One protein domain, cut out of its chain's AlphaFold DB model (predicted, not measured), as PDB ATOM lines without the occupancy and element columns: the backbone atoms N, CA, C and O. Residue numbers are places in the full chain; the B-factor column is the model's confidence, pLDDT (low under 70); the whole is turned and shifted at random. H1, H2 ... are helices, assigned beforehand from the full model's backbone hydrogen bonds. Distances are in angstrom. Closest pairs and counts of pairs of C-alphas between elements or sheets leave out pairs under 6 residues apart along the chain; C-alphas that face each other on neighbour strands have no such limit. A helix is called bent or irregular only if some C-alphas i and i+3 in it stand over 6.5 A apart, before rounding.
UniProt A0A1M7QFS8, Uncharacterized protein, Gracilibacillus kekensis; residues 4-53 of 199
ATOM      1  N   ALA A   4     262.694 311.249 288.144       42.62
ATOM      2  CA  ALA A   4     261.351 311.577 287.672       42.62
ATOM      3  C   ALA A   4     261.212 313.023 287.152       42.62
ATOM      4  O   ALA A   4     260.348 313.282 286.320       42.62
ATOM      5  N   GLU A   5     262.071 313.953 287.583       45.00
ATOM      6  CA  GLU A   5     261.992 315.374 287.205       45.00
ATOM      7  C   GLU A   5     262.649 315.673 285.840       45.00
ATOM      8  O   GLU A   5     262.406 316.722 285.249       45.00
ATOM      9  N   ILE A   6     263.446 314.740 285.300       51.66
ATOM     10  CA  ILE A   6     264.172 314.894 284.021       51.66
ATOM     11  C   ILE A   6     263.346 314.368 282.833       51.66
ATOM     12  O   ILE A   6     263.595 314.716 281.674       51.66
ATOM     13  N   LYS A   7     262.315 313.553 283.094       51.88
ATOM     14  CA  LYS A   7     261.494 312.963 282.039       51.88
ATOM     15  C   LYS A   7     260.543 314.002 281.445       51.88
ATOM     16  O   LYS A   7     259.582 314.429 282.072       51.88
ATOM     17  N   THR A   8     260.771 314.263 280.160       47.69
ATOM     18  CA  THR A   8     259.903 314.937 279.182       47.69
ATOM     19  C   THR A   8     260.044 316.467 279.096       47.69
ATOM     20  O   THR A   8     259.567 317.221 279.933       47.69
ATOM     21  N   LYS A   9     260.655 316.916 277.986       47.84
ATOM     22  CA  LYS A   9     260.688 318.295 277.441       47.84
ATOM     23  C   LYS A   9     261.659 319.330 278.033       47.84
ATOM     24  O   LYS A   9     261.688 320.440 277.504       47.84
ATOM     25  N   THR A  10     262.468 319.015 279.047       50.88
ATOM     26  CA  THR A  10     263.337 320.040 279.675       50.88
ATOM     27  C   THR A  10     264.769 320.068 279.133       50.88
ATOM     28  O   THR A  10     265.300 321.153 278.939       50.88
ATOM     29  N   VAL A  11     265.391 318.927 278.804       49.41
ATOM     30  CA  VAL A  11     266.793 318.918 278.321       49.41
ATOM     31  C   VAL A  11     266.926 319.607 276.953       49.41
ATOM     32  O   VAL A  11     267.763 320.489 276.799       49.41
ATOM     33  N   GLU A  12     266.025 319.321 276.007       49.66
ATOM     34  CA  GLU A  12     265.972 319.984 274.686       49.66
ATOM     35  C   GLU A  12     265.658 321.491 274.760       49.66
ATOM     36  O   GLU A  12     265.913 322.225 273.813       49.66
ATOM     37  N   LYS A  13     265.103 321.977 275.879       52.56
ATOM     38  CA  LYS A  13     264.814 323.406 276.085       52.56
ATOM     39  C   LYS A  13     265.974 324.187 276.708       52.56
ATOM     40  O   LYS A  13     265.873 325.409 276.796       52.56
ATOM     41  N   VAL A  14     267.026 323.512 277.175       62.62
ATOM     42  CA  VAL A  14     268.098 324.120 277.985       62.62
ATOM     43  C   VAL A  14     269.455 324.100 277.279       62.62
ATOM     44  O   VAL A  14     270.276 324.972 277.551       62.62
ATOM     45  N   ILE A  15     269.689 323.164 276.357       71.94
ATOM     46  CA  ILE A  15     270.948 323.068 275.603       71.94
ATOM     47  C   ILE A  15     270.691 323.064 274.096       71.94
ATOM     48  O   ILE A  15     269.672 322.551 273.638       71.94
ATOM     49  N   SER A  16     271.605 323.658 273.325       82.50
ATOM     50  CA  SER A  16     271.530 323.647 271.860       82.50
ATOM     51  C   SER A  16     271.693 322.227 271.302       82.50
ATOM     52  O   SER A  16     272.237 321.346 271.971       82.50
ATOM     53  N   GLU A  17     271.280 321.996 270.053       79.56
ATOM     54  CA  GLU A  17     271.496 320.707 269.371       79.56
ATOM     55  C   GLU A  17     272.980 320.303 269.345       79.56
ATOM     56  O   GLU A  17     273.321 319.139 269.555       79.56
ATOM     57  N   GLU A  18     273.879 321.272 269.162       84.50
ATOM     58  CA  GLU A  18     275.328 321.060 269.202       84.50
ATOM     59  C   GLU A  18     275.804 320.597 270.587       84.50
ATOM     60  O   GLU A  18     276.588 319.652 270.706       84.50
ATOM     61  N   GLN A  19     275.303 321.227 271.654       83.75
ATOM     62  CA  GLN A  19     275.616 320.837 273.030       83.75
ATOM     63  C   GLN A  19     275.046 319.456 273.362       83.75
ATOM     64  O   GLN A  19     275.710 318.663 274.031       83.75
ATOM     65  N   PHE A  20     273.848 319.147 272.863       83.75
ATOM     66  CA  PHE A  20     273.216 317.841 273.013       83.75
ATOM     67  C   PHE A  20     274.051 316.741 272.348       83.75
ATOM     68  O   PHE A  20     274.372 315.736 272.984       83.75
ATOM     69  N   TYR A  21     274.478 316.956 271.101       84.81
ATOM     70  CA  TYR A  21     275.359 316.032 270.390       84.81
ATOM     71  C   TYR A  21     276.711 315.870 271.100       84.81
ATOM     72  O   TYR A  21     277.163 314.754 271.338       84.81
ATOM     73  N   THR A  22     277.332 316.973 271.520       88.19
ATOM     74  CA  THR A  22     278.630 316.948 272.213       88.19
ATOM     75  C   THR A  22     278.565 316.169 273.528       88.19
ATOM     76  O   THR A  22     279.455 315.366 273.823       88.19
ATOM     77  N   LEU A  23     277.501 316.362 274.313       89.06
ATOM     78  CA  LEU A  23     277.290 315.627 275.558       89.06
ATOM     79  C   LEU A  23     277.099 314.127 275.296       89.06
ATOM     80  O   LEU A  23     277.726 313.315 275.975       89.06
ATOM     81  N   LYS A  24     276.295 313.766 274.284       91.44
ATOM     82  CA  LYS A  24     276.109 312.375 273.844       91.44
ATOM     83  C   LYS A  24     277.450 311.705 273.550       91.44
ATOM     84  O   LYS A  24     277.744 310.648 274.106       91.44
ATOM     85  N   GLU A  25     278.275 312.335 272.715       92.69
ATOM     86  CA  GLU A  25     279.577 311.790 272.327       92.69
ATOM     87  C   GLU A  25     280.524 311.649 273.520       92.69
ATOM     88  O   GLU A  25     281.142 310.600 273.695       92.69
ATOM     89  N   SER A  26     280.601 312.668 274.380       91.50
ATOM     90  CA  SER A  26     281.449 312.643 275.578       91.50
ATOM     91  C   SER A  26     281.094 311.480 276.512       91.50
ATOM     92  O   SER A  26     281.974 310.763 276.999       91.50
ATOM     93  N   LEU A  27     279.801 311.234 276.722       93.38
ATOM     94  CA  LEU A  27     279.315 310.145 277.566       93.38
ATOM     95  C   LEU A  27     279.588 308.765 276.959       93.38
ATOM     96  O   LEU A  27     280.058 307.877 277.665       93.38
ATOM     97  N   VAL A  28     279.376 308.589 275.649       93.44
ATOM     98  CA  VAL A  28     279.718 307.335 274.947       93.44
ATOM     99  C   VAL A  28     281.212 307.029 275.069       93.44
ATOM    100  O   VAL A  28     281.596 305.893 275.337       93.44
ATOM    101  N   GLN A  29     282.069 308.039 274.911       91.56
ATOM    102  CA  GLN A  29     283.525 307.881 274.990       91.56
ATOM    103  C   GLN A  29     284.022 307.579 276.410       91.56
ATOM    104  O   GLN A  29     285.003 306.854 276.583       91.56
ATOM    105  N   SER A  30     283.363 308.135 277.428       90.94
ATOM    106  CA  SER A  30     283.762 307.992 278.832       90.94
ATOM    107  C   SER A  30     283.126 306.792 279.542       90.94
ATOM    108  O   SER A  30     283.639 306.375 280.579       90.94
ATOM    109  N   TYR A  31     282.082 306.186 278.963       93.06
ATOM    110  CA  TYR A  31     281.289 305.109 279.564       93.06
ATOM    111  C   TYR A  31     282.129 303.975 280.174       93.06
ATOM    112  O   TYR A  31     281.930 303.587 281.324       93.06
ATOM    113  N   LEU A  32     283.122 303.464 279.442       90.25
ATOM    114  CA  LEU A  32     283.937 302.332 279.907       90.25
ATOM    115  C   LEU A  32     284.945 302.695 281.012       90.25
ATOM    116  O   LEU A  32     285.515 301.792 281.620       90.25
ATOM    117  N   PHE A  33     285.146 303.985 281.297       87.75
ATOM    118  CA  PHE A  33     286.064 304.482 282.330       87.75
ATOM    119  C   PHE A  33     285.371 304.864 283.642       87.75
ATOM    120  O   PHE A  33     286.049 305.185 284.617       87.75
ATOM    121  N   MET A  34     284.041 304.874 283.663       91.38
ATOM    122  CA  MET A  34     283.259 305.208 284.849       91.38
ATOM    123  C   MET A  34     283.256 304.049 285.851       91.38
ATOM    124  O   MET A  34     283.377 302.881 285.475       91.38
ATOM    125  N   ASP A  35     283.086 304.363 287.133       93.69
ATOM    126  CA  ASP A  35     282.699 303.355 288.119       93.69
ATOM    127  C   ASP A  35     281.282 302.823 287.838       93.69
ATOM    128  O   ASP A  35     280.513 303.405 287.072       93.69
ATOM    129  N   GLU A  36     280.930 301.695 288.454       92.06
ATOM    130  CA  GLU A  36     279.660 301.009 288.186       92.06
ATOM    131  C   GLU A  36     278.423 301.853 288.530       92.06
ATOM    132  O   GLU A  36     277.396 301.727 287.864       92.06
ATOM    133  N   PHE A  37     278.522 302.750 289.517       90.44
ATOM    134  CA  PHE A  37     277.424 303.647 289.874       90.44
ATOM    135  C   PHE A  37     277.177 304.665 288.752       90.44
ATOM    136  O   PHE A  37     276.076 304.740 288.205       90.44
ATOM    137  N   ASN A  38     278.228 305.374 288.337       89.94
ATOM    138  CA  ASN A  38     278.167 306.354 287.254       89.94
ATOM    139  C   ASN A  38     277.822 305.708 285.901       89.94
ATOM    140  O   ASN A  38     277.073 306.287 285.111       89.94
ATOM    141  N   LYS A  39     278.304 304.485 285.633       92.19
ATOM    142  CA  LYS A  39     277.934 303.727 284.427       92.19
ATOM    143  C   LYS A  39     276.440 303.482 284.344       92.19
ATOM    144  O   LYS A  39     275.885 303.612 283.257       92.19
ATOM    145  N   GLN A  40     275.795 303.101 285.444       92.38
ATOM    146  CA  GLN A  40     274.365 302.816 285.421       92.38
ATOM    147  C   GLN A  40     273.562 304.081 285.091       92.38
ATOM    148  O   GLN A  40     272.732 304.048 284.182       92.38
ATOM    149  N   GLU A  41     273.866 305.211 285.736       92.00
ATOM    150  CA  GLU A  41     273.191 306.490 285.463       92.00
ATOM    151  C   GLU A  41     273.400 306.961 284.014       92.00
ATOM    152  O   GLU A  41     272.454 307.354 283.323       92.00
ATOM    153  N   VAL A  42     274.634 306.873 283.513       92.44
ATOM    154  CA  VAL A  42     274.967 307.275 282.141       92.44
ATOM    155  C   VAL A  42     274.363 306.327 281.111       92.44
ATOM    156  O   VAL A  42     273.880 306.795 280.080       92.44
ATOM    157  N   LYS A  43     274.320 305.017 281.382       94.12
ATOM    158  CA  LYS A  43     273.641 304.041 280.519       94.12
ATOM    159  C   LYS A  43     272.177 304.422 280.357       94.12
ATOM    160  O   LYS A  43     271.694 304.501 279.233       94.12
ATOM    161  N   GLU A  44     271.481 304.718 281.448       92.44
ATOM    162  CA  GLU A  44     270.079 305.125 281.382       92.44
ATOM    163  C   GLU A  44     269.891 306.426 280.587       92.44
ATOM    164  O   GLU A  44     268.999 306.507 279.742       92.44
ATOM    165  N   LEU A  45     270.753 307.426 280.782       89.94
ATOM    166  CA  LEU A  45     270.708 308.666 280.005       89.94
ATOM    167  C   LEU A  45     270.928 308.410 278.499       89.94
ATOM    168  O   LEU A  45     270.186 308.919 277.658       89.94
ATOM    169  N   LEU A  46     271.921 307.590 278.147       93.31
ATOM    170  CA  LEU A  46     272.245 307.248 276.760       93.31
ATOM    171  C   LEU A  46     271.128 306.449 276.076       93.31
ATOM    172  O   LEU A  46     270.805 306.731 274.920       93.31
ATOM    173  N   LEU A  47     270.502 305.514 276.798       92.88
ATOM    174  CA  LEU A  47     269.404 304.699 276.280       92.88
ATOM    175  C   LEU A  47     268.101 305.496 276.138       92.88
ATOM    176  O   LEU A  47     267.442 305.421 275.105       92.88
ATOM    177  N   TYR A  48     267.719 306.268 277.159       89.56
ATOM    178  CA  TYR A  48     266.384 306.873 277.226       89.56
ATOM    179  C   TYR A  48     266.309 308.319 276.732       89.56
ATOM    180  O   TYR A  48     265.240 308.740 276.296       89.56
ATOM    181  N   VAL A  49     267.404 309.086 276.804       86.56
ATOM    182  CA  VAL A  49     267.436 310.494 276.360       86.56
ATOM    183  C   VAL A  49     268.107 310.621 274.999       86.56
ATOM    184  O   VAL A  49     267.574 311.283 274.113       86.56
ATOM    185  N   PHE A  50     269.247 309.959 274.800       88.50
ATOM    186  CA  PHE A  50     269.997 310.034 273.539       88.50
ATOM    187  C   PHE A  50     269.617 308.966 272.506       88.50
ATOM    188  O   PHE A  50     270.163 308.985 271.393       88.50
ATOM    189  N   ASN A  51     268.694 308.068 272.876       91.06
ATOM    190  CA  ASN A  51     268.141 306.996 272.047       91.06
ATOM    191  C   ASN A  51     269.223 306.134 271.366       91.06
ATOM    192  O   ASN A  51     269.081 305.741 270.210       91.06
ATOM    193  N   ILE A  52     270.334 305.890 272.068       93.06
ATOM    194  CA  ILE A  52     271.345 304.899 271.681       93.06
ATOM    195  C   ILE A  52     270.854 303.545 272.188       93.06
ATOM    196  O   ILE A  52     270.323 303.471 273.288       93.06
ATOM    197  N   ASN A  53     271.027 302.462 271.438       94.44
ATOM    198  CA  ASN A  53     270.766 301.125 271.982       94.44
ATOM    199  C   ASN A  53     272.015 300.545 272.679       94.44
ATOM    200  O   ASN A  53     273.134 301.017 272.495       94.44
TER     201      ASN A  53
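This is residues 4 to 53 of the 199 residues of an uncharacterized protein of Gracilibacillus kekensis (UniProt A0A1M7QFS8). A long unnamed stretch leads into a helical hairpin: H1 runs one way, the chain turns tightly, and the shorter H2 folds back beside it at a slant. The lead-in, residues 4 to 16, lies at the end of H1 away from that turn. The printed part has 50 residues with two named helices, H1 then H2, and no named strand; its class is all helix. It is compact, with a radius of gyration of the C-alphas of 11.1 A, and rounded, spanning 29 by 25 by 18 A.

Go past residues 4 to 16 to H1, residues 17 to 33, and then to H2, residues 36 to 48. The two touch, with 8 pairs of C-alphas within 8 A; look at Tyr 31 and Lys 39, whose C-alphas are the closest, 6.1 A apart. They run opposite ways at a steep tilt of 36 degrees, only just past shallow, and form a helical hairpin. Their centres are 11.8 A apart. In H2 every O i to N i+4 pair is within hydrogen-bond range; in H1 11 of 13 are.

Start at C-alpha 4, at (261.351, 311.577, 287.672). Find H1 beginning at C-alpha 17, at (271.496, 320.707, 269.371); from there it runs 25.4 A to C-alpha 33. It is irregular: C-alphas 29 and 32 are 7.4 A apart. H2 runs 18.2 A from C-alpha 36 to C-alpha 48, at (266.384, 306.873, 277.226).

The two C-alphas farthest apart are those of Lys 13 and Glu 36, at 29.5 A. The printed part has no cut, and the link from H1 to H2 is tight, with 2 residues. The mean pLDDT of the printed part is 81.0; look for the low values, under 70, at residues 4 to 14.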